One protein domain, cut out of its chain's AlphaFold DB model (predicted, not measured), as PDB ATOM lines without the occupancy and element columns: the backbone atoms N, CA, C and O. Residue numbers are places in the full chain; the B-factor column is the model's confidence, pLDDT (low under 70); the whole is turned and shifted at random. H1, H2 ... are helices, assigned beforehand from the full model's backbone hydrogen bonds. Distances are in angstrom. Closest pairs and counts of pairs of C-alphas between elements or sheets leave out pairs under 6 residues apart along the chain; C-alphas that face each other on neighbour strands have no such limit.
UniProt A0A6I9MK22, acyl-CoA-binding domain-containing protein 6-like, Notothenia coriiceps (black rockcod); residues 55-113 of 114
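This is residues 55 to 113 of the 114 residues of the protein "acyl-CoA-binding domain-containing protein 6-like" of Notothenia coriiceps (black rockcod) (UniProt A0A6I9MK22). What shape do these atoms make? Two helices of similar length, H1 and H2, stand side by side with a little space between them, run opposite ways and are joined at one end by a tight link. From the far end of H2 a long loop, residues 93 to 104, swings out and folds back into the short helix H3, and residues 101 to 106 stick out. What is the make-up? The printed part has 59 residues with three named helices in the order H1, H2, H3, no named strand, and the class all helix. It is loose, with a radius of gyration of the C-alphas of 14.4 A, and flat, with spans of 41 by 29 by 10 A.

Where is the longest helix? H1 is residues 55 to 71, 24.3 A from C-alpha 55 at (31.259, -52.214, 28.790) to C-alpha 71. Where are the others? H2 is residues 77 to 92, 22.0 A long, and H3 is residues 105 to 111, ending at C-alpha 111 at (13.804, -27.722, 29.219).

How does H1 stand to H2? They are near each other, with 13 pairs of C-alphas within 10 A, the closest at 8.3 A. Where is H3? It is apart from H1 and from H2. How are the backbones? In H2 and H3 every O i to N i+4 pair is within hydrogen-bond range; in H1, 11 of 13 are.

How large is it? The two C-alphas farthest apart, those of Asp 56 and Phe 103, are 43.7 A apart. Which link is long? H2 to H3, with 12 residues, is long; the printed part has no cut. Where is confidence low? Residues 92 to 113 are under 70 in pLDDT, and the mean of the printed part is 71.6.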
ATOM      1  N   ASP A  55      30.542 -52.118  30.058       73.94
ATOM      2  CA  ASP A  55      31.259 -52.214  28.790       73.94
ATOM      3  C   ASP A  55      30.418 -52.870  27.679       73.94
ATOM      4  O   ASP A  55      30.417 -52.373  26.551       73.94
ATOM      5  N   ASP A  56      29.631 -53.912  27.970       80.25
ATOM      6  CA  ASP A  56      28.708 -54.505  26.989       80.25
ATOM      7  C   ASP A  56      27.567 -53.539  26.650       80.25
ATOM      8  O   ASP A  56      27.231 -53.351  25.476       80.25
ATOM      9  N   LEU A  57      27.041 -52.834  27.659       77.44
ATOM     10  CA  LEU A  57      26.064 -51.759  27.461       77.44
ATOM     11  C   LEU A  57      26.630 -50.625  26.590       77.44
ATOM     12  O   LEU A  57      25.928 -50.123  25.712       77.44
ATOM     13  N   GLN A  58      27.895 -50.233  26.786       80.75
ATOM     14  CA  GLN A  58      28.548 -49.206  25.968       80.75
ATOM     15  C   GLN A  58      28.732 -49.668  24.511       80.75
ATOM     16  O   GLN A  58      28.515 -48.865  23.599       80.75
ATOM     17  N   ARG A  59      29.063 -50.946  24.277       85.31
ATOM     18  CA  ARG A  59      29.216 -51.526  22.928       85.31
ATOM     19  C   ARG A  59      27.884 -51.646  22.188       85.31
ATOM     20  O   ARG A  59      27.804 -51.249  21.024       85.31
ATOM     21  N   GLU A  60      26.829 -52.126  22.847       85.00
ATOM     22  CA  GLU A  60      25.499 -52.209  22.227       85.00
ATOM     23  C   GLU A  60      24.921 -50.807  21.964       85.00
ATOM     24  O   GLU A  60      24.326 -50.560  20.915       85.00
ATOM     25  N   PHE A  61      25.179 -49.843  22.855       84.75
ATOM     26  CA  PHE A  61      24.810 -48.441  22.654       84.75
ATOM     27  C   PHE A  61      25.520 -47.800  21.449       84.75
ATOM     28  O   PHE A  61      24.891 -47.050  20.705       84.75
ATOM     29  N   GLU A  62      26.805 -48.089  21.222       85.75
ATOM     30  CA  GLU A  62      27.541 -47.612  20.040       85.75
ATOM     31  C   GLU A  62      27.008 -48.243  18.744       85.75
ATOM     32  O   GLU A  62      26.693 -47.519  17.797       85.75
ATOM     33  N   SER A  63      26.788 -49.563  18.742       87.62
ATOM     34  CA  SER A  63      26.119 -50.308  17.661       87.62
ATOM     35  C   SER A  63      24.742 -49.716  17.318       87.62
ATOM     36  O   SER A  63      24.425 -49.482  16.148       87.62
ATOM     37  N   ALA A  64      23.927 -49.402  18.329       83.38
ATOM     38  CA  ALA A  64      22.631 -48.761  18.147       83.38
ATOM     39  C   ALA A  64      22.754 -47.314  17.631       83.38
ATOM     40  O   ALA A  64      21.989 -46.911  16.752       83.38
ATOM     41  N   ALA A  65      23.719 -46.534  18.129       83.00
ATOM     42  CA  ALA A  65      23.934 -45.146  17.717       83.00
ATOM     43  C   ALA A  65      24.376 -45.018  16.248       83.00
ATOM     44  O   ALA A  65      23.979 -44.061  15.579       83.00
ATOM     45  N   ASP A  66      25.141 -45.980  15.725       86.19
ATOM     46  CA  ASP A  66      25.466 -46.036  14.298       86.19
ATOM     47  C   ASP A  66      24.210 -46.319  13.454       86.19
ATOM     48  O   ASP A  66      23.943 -45.575  12.509       86.19
ATOM     49  N   ARG A  67      23.360 -47.284  13.849       84.25
ATOM     50  CA  ARG A  67      22.076 -47.575  13.162       84.25
ATOM     51  C   ARG A  67      21.105 -46.389  13.170       84.25
ATOM     52  O   ARG A  67      20.334 -46.211  12.227       84.25
ATOM     53  N   VAL A  68      21.141 -45.547  14.207       82.44
ATOM     54  CA  VAL A  68      20.339 -44.313  14.253       82.44
ATOM     55  C   VAL A  68      20.717 -43.356  13.117       82.44
ATOM     56  O   VAL A  68      19.830 -42.659  12.633       82.44
ATOM     57  N   ARG A  69      21.968 -43.340  12.622       80.31
ATOM     58  CA  ARG A  69      22.364 -42.466  11.497       80.31
ATOM     59  C   ARG A  69      21.600 -42.781  10.213       80.31
ATOM     60  O   ARG A  69      21.180 -41.852   9.528       80.31
ATOM     61  N   ASP A  70      21.369 -44.059   9.927       84.31
ATOM     62  CA  ASP A  70      20.563 -44.489   8.779       84.31
ATOM     63  C   ASP A  70      19.075 -44.175   9.010       84.31
ATOM     64  O   ASP A  70      18.357 -43.733   8.107       84.31
ATOM     65  N   LEU A  71      18.622 -44.306  10.261       79.38
ATOM     66  CA  LEU A  71      17.253 -43.994  10.667       79.38
ATOM     67  C   LEU A  71      16.920 -42.490  10.600       79.38
ATOM     68  O   LEU A  71      15.755 -42.149  10.423       79.38
ATOM     69  N   VAL A  72      17.900 -41.577  10.669       77.38
ATOM     70  CA  VAL A  72      17.687 -40.112  10.554       77.38
ATOM     71  C   VAL A  72      16.961 -39.715   9.263       77.38
ATOM     72  O   VAL A  72      16.230 -38.727   9.260       77.38
ATOM     73  N   GLN A  73      17.118 -40.481   8.181       75.44
ATOM     74  CA  GLN A  73      16.477 -40.182   6.895       75.44
ATOM     75  C   GLN A  73      14.997 -40.601   6.833       75.44
ATOM     76  O   GLN A  73      14.274 -40.155   5.945       75.44
ATOM     77  N   THR A  74      14.542 -41.457   7.755       79.25
ATOM     78  CA  THR A  74      13.196 -42.065   7.740       79.25
ATOM     79  C   THR A  74      12.389 -41.814   9.018       79.25
ATOM     80  O   THR A  74      11.161 -41.885   8.991       79.25
ATOM     81  N   ALA A  75      13.046 -41.495  10.134       77.25
ATOM     82  CA  ALA A  75      12.414 -41.261  11.425       77.25
ATOM     83  C   ALA A  75      11.777 -39.867  11.536       77.25
ATOM     84  O   ALA A  75      12.300 -38.861  11.053       77.25
ATOM     85  N   ALA A  76      10.660 -39.792  12.263       83.38
ATOM     86  CA  ALA A  76      10.028 -38.524  12.602       83.38
ATOM     87  C   ALA A  76      10.916 -37.677  13.532       83.38
ATOM     88  O   ALA A  76      11.615 -38.199  14.406       83.38
ATOM     89  N   ARG A  77      10.823 -36.348  13.394       79.94
ATOM     90  CA  ARG A  77      11.601 -35.363  14.168       79.94
ATOM     91  C   ARG A  77      11.583 -35.624  15.679       79.94
ATOM     92  O   ARG A  77      12.627 -35.533  16.316       79.94
ATOM     93  N   ASP A  78      10.428 -35.971  16.238       83.44
ATOM     94  CA  ASP A  78      10.272 -36.160  17.684       83.44
ATOM     95  C   ASP A  78      11.001 -37.415  18.191       83.44
ATOM     96  O   ASP A  78      11.575 -37.403  19.279       83.44
ATOM     97  N   GLN A  79      11.083 -38.465  17.364       83.38
ATOM     98  CA  GLN A  79      11.873 -39.667  17.663       83.38
ATOM     99  C   GLN A  79      13.375 -39.351  17.673       83.38
ATOM    100  O   GLN A  79      14.108 -39.828  18.536       83.38
ATOM    101  N   LEU A  80      13.833 -38.481  16.767       83.12
ATOM    102  CA  LEU A  80      15.220 -38.015  16.743       83.12
ATOM    103  C   LEU A  80      15.565 -37.137  17.954       83.12
ATOM    104  O   LEU A  80      16.654 -37.284  18.509       83.12
ATOM    105  N   LEU A  81      14.645 -36.281  18.417       83.75
ATOM    106  CA  LEU A  81      14.827 -35.541  19.674       83.75
ATOM    107  C   LEU A  81      14.908 -36.489  20.881       83.75
ATOM    108  O   LEU A  81      15.798 -36.329  21.714       83.75
ATOM    109  N   TYR A  82      14.030 -37.492  20.953       83.50
ATOM    110  CA  TYR A  82      14.009 -38.485  22.031       83.50
ATOM    111  C   TYR A  82      15.315 -39.295  22.109       83.50
ATOM    112  O   TYR A  82      15.906 -39.428  23.185       83.50
ATOM    113  N   LEU A  83      15.806 -39.780  20.962       84.94
ATOM    114  CA  LEU A  83      17.089 -40.483  20.851       84.94
ATOM    115  C   LEU A  83      18.266 -39.577  21.248       84.94
ATOM    116  O   LEU A  83      19.150 -40.004  21.990       84.94
ATOM    117  N   TYR A  84      18.257 -38.311  20.815       82.88
ATOM    118  CA  TYR A  84      19.285 -37.334  21.176       82.88
ATOM    119  C   TYR A  84      19.308 -37.029  22.682       82.88
ATOM    120  O   TYR A  84      20.385 -37.009  23.279       82.88
ATOM    121  N   ALA A  85      18.146 -36.845  23.318       80.62
ATOM    122  CA  ALA A  85      18.046 -36.623  24.763       80.62
ATOM    123  C   ALA A  85      18.622 -37.814  25.552       80.62
ATOM    124  O   ALA A  85      19.502 -37.629  26.397       80.62
ATOM    125  N   ARG A  86      18.236 -39.051  25.188       82.94
ATOM    126  CA  ARG A  86      18.808 -40.292  25.752       82.94
ATOM    127  C   ARG A  86      20.330 -40.351  25.583       82.94
ATOM    128  O   ARG A  86      21.047 -40.639  26.539       82.94
ATOM    129  N   TYR A  87      20.829 -40.041  24.385       84.06
ATOM    130  CA  TYR A  87      22.262 -40.049  24.082       84.06
ATOM    131  C   TYR A  87      23.036 -39.043  24.947       84.06
ATOM    132  O   TYR A  87      24.099 -39.356  25.489       84.06
ATOM    133  N   LYS A  88      22.480 -37.839  25.129       82.00
ATOM    134  CA  LYS A  88      23.048 -36.803  25.999       82.00
ATOM    135  C   LYS A  88      23.056 -37.239  27.463       82.00
ATOM    136  O   LYS A  88      24.089 -37.074  28.107       82.00
ATOM    137  N   GLN A  89      21.973 -37.835  27.961       76.88
ATOM    138  CA  GLN A  89      21.897 -38.374  29.321       76.88
ATOM    139  C   GLN A  89      22.959 -39.461  29.567       76.88
ATOM    140  O   GLN A  89      23.639 -39.422  30.589       76.88
ATOM    141  N   ALA A  90      23.155 -40.381  28.616       75.88
ATOM    142  CA  ALA A  90      24.138 -41.461  28.727       75.88
ATOM    143  C   ALA A  90      25.599 -40.970  28.671       75.88
ATOM    144  O   ALA A  90      26.436 -41.437  29.438       75.88
ATOM    145  N   LYS A  91      25.928 -40.021  27.779       75.19
ATOM    146  CA  LYS A  91      27.318 -39.555  27.574       75.19
ATOM    147  C   LYS A  91      27.739 -38.394  28.488       75.19
ATOM    148  O   LYS A  91      28.935 -38.215  28.696       75.19
ATOM    149  N   VAL A  92      26.800 -37.579  28.979       68.94
ATOM    150  CA  VAL A  92      27.081 -36.354  29.768       68.94
ATOM    151  C   VAL A  92      26.610 -36.477  31.225       68.94
ATOM    152  O   VAL A  92      27.055 -35.715  32.081       68.94
ATOM    153  N   GLY A  93      25.740 -37.442  31.537       67.88
ATOM    154  CA  GLY A  93      25.143 -37.594  32.863       67.88
ATOM    155  C   GLY A  93      24.007 -36.599  33.120       67.88
ATOM    156  O   GLY A  93      23.306 -36.167  32.203       67.88
ATOM    157  N   LYS A  94      23.790 -36.246  34.395       52.34
ATOM    158  CA  LYS A  94      22.701 -35.345  34.811       52.34
ATOM    159  C   LYS A  94      22.883 -33.940  34.225       52.34
ATOM    160  O   LYS A  94      23.927 -33.313  34.392       52.34
ATOM    161  N   CYS A  95      21.838 -33.429  33.578       47.12
ATOM    162  CA  CYS A  95      21.842 -32.089  33.004       47.12
ATOM    163  C   CYS A  95      21.791 -31.030  34.122       47.12
ATOM    164  O   CYS A  95      20.761 -30.840  34.763       47.12
ATOM    165  N   ASN A  96      22.909 -30.338  34.361       52.22
ATOM    166  CA  ASN A  96      23.047 -29.333  35.425       52.22
ATOM    167  C   ASN A  96      22.548 -27.926  35.022       52.22
ATOM    168  O   ASN A  96      22.946 -26.927  35.627       52.22
ATOM    169  N   THR A  97      21.708 -27.803  33.990       50.31
ATOM    170  CA  THR A  97      21.144 -26.511  33.579       50.31
ATOM    171  C   THR A  97      20.060 -26.062  34.555       50.31
ATOM    172  O   THR A  97      18.969 -26.631  34.631       50.31
ATOM    173  N   GLN A  98      20.373 -25.002  35.304       50.69
ATOM    174  CA  GLN A  98      19.418 -24.321  36.176       50.69
ATOM    175  C   GLN A  98      18.188 -23.872  35.375       50.69
ATOM    176  O   GLN A  98      18.304 -23.497  34.206       50.69
ATOM    177  N   LYS A  99      17.016 -23.906  36.020       45.91
ATOM    178  CA  LYS A  99      15.722 -23.542  35.427       45.91
ATOM    179  C   LYS A  99      15.829 -22.188  34.698       45.91
ATOM    180  O   LYS A  99      16.103 -21.190  35.370       45.91
ATOM    181  N   PRO A 100      15.616 -22.121  33.367       47.97
ATOM    182  CA  PRO A 100      15.705 -20.862  32.639       47.97
ATOM    183  C   PRO A 100      14.681 -19.863  33.185       47.97
ATOM    184  O   PRO A 100      13.558 -20.231  33.548       47.97
ATOM    185  N   GLY A 101      15.092 -18.596  33.279       54.41
ATOM    186  CA  GLY A 101      14.273 -17.529  33.850       54.41
ATOM    187  C   GLY A 101      12.935 -17.360  33.125       54.41
ATOM    188  O   GLY A 101      12.786 -17.717  31.958       54.41
ATOM    189  N   PHE A 102      11.954 -16.774  33.818       53.38
ATOM    190  CA  PHE A 102      10.568 -16.642  33.342       53.38
ATOM    191  C   PHE A 102      10.419 -16.008  31.942       53.38
ATOM    192  O   PHE A 102       9.445 -16.288  31.254       53.38
ATOM    193  N   PHE A 103      11.391 -15.198  31.508       55.62
ATOM    194  CA  PHE A 103      11.375 -14.479  30.231       55.62
ATOM    195  C   PHE A 103      11.907 -15.253  29.008       55.62
ATOM    196  O   PHE A 103      11.767 -14.750  27.896       55.62
ATOM    197  N   ASP A 104      12.482 -16.452  29.165       55.97
ATOM    198  CA  ASP A 104      12.930 -17.272  28.024       55.97
ATOM    199  C   ASP A 104      11.954 -18.424  27.726       55.97
ATOM    200  O   ASP A 104      12.100 -19.560  28.192       55.97
ATOM    201  N   PHE A 105      10.938 -18.119  26.917       57.94
ATOM    202  CA  PHE A 105       9.925 -19.084  26.476       57.94
ATOM    203  C   PHE A 105      10.481 -20.168  25.535       57.94
ATOM    204  O   PHE A 105       9.918 -21.266  25.465       57.94
ATOM    205  N   GLU A 106      11.584 -19.913  24.824       58.97
ATOM    206  CA  GLU A 106      12.236 -20.931  23.991       58.97
ATOM    207  C   GLU A 106      13.111 -21.868  24.830       58.97
ATOM    208  O   GLU A 106      13.097 -23.085  24.612       58.97
ATOM    209  N   GLY A 107      13.815 -21.324  25.823       58.34
ATOM    210  CA  GLY A 107      14.554 -22.077  26.832       58.34
ATOM    211  C   GLY A 107      13.648 -22.987  27.660       58.34
ATOM    212  O   GLY A 107      13.945 -24.173  27.798       58.34
ATOM    213  N   GLN A 108      12.502 -22.488  28.138       57.06
ATOM    214  CA  GLN A 108      11.526 -23.315  28.870       57.06
ATOM    215  C   GLN A 108      10.982 -24.474  28.026       57.06
ATOM    216  O   GLN A 108      10.924 -25.604  28.507       57.06
ATOM    217  N   ARG A 109      10.633 -24.228  26.753       56.31
ATOM    218  CA  ARG A 109      10.157 -25.286  25.841       56.31
ATOM    219  C   ARG A 109      11.198 -26.374  25.599       56.31
ATOM    220  O   ARG A 109      10.827 -27.535  25.475       56.31
ATOM    221  N   LYS A 110      12.484 -26.017  25.534       55.41
ATOM    222  CA  LYS A 110      13.581 -26.992  25.431       55.41
ATOM    223  C   LYS A 110      13.793 -27.750  26.746       55.41
ATOM    224  O   LYS A 110      14.076 -28.937  26.692       55.41
ATOM    225  N   TRP A 111      13.614 -27.104  27.899       54.47
ATOM    226  CA  TRP A 111      13.804 -27.722  29.219       54.47
ATOM    227  C   TRP A 111      12.733 -28.767  29.571       54.47
ATOM    228  O   TRP A 111      13.057 -29.773  30.180       54.47
ATOM    229  N   TYR A 112      11.477 -28.583  29.146       55.09
ATOM    230  CA  TYR A 112      10.406 -29.576  29.361       55.09
ATOM    231  C   TYR A 112      10.495 -30.831  28.469       55.09
ATOM    232  O   TYR A 112       9.727 -31.769  28.671       55.09
ATOM    233  N   VAL A 113      11.382 -30.839  27.469       48.66
ATOM    234  CA  VAL A 113      11.546 -31.926  26.480       48.66
ATOM    235  C   VAL A 113      12.943 -32.578  26.578       48.66
ATOM    236  O   VAL A 113      13.228 -33.529  25.851       48.66
TER     237      VAL A 113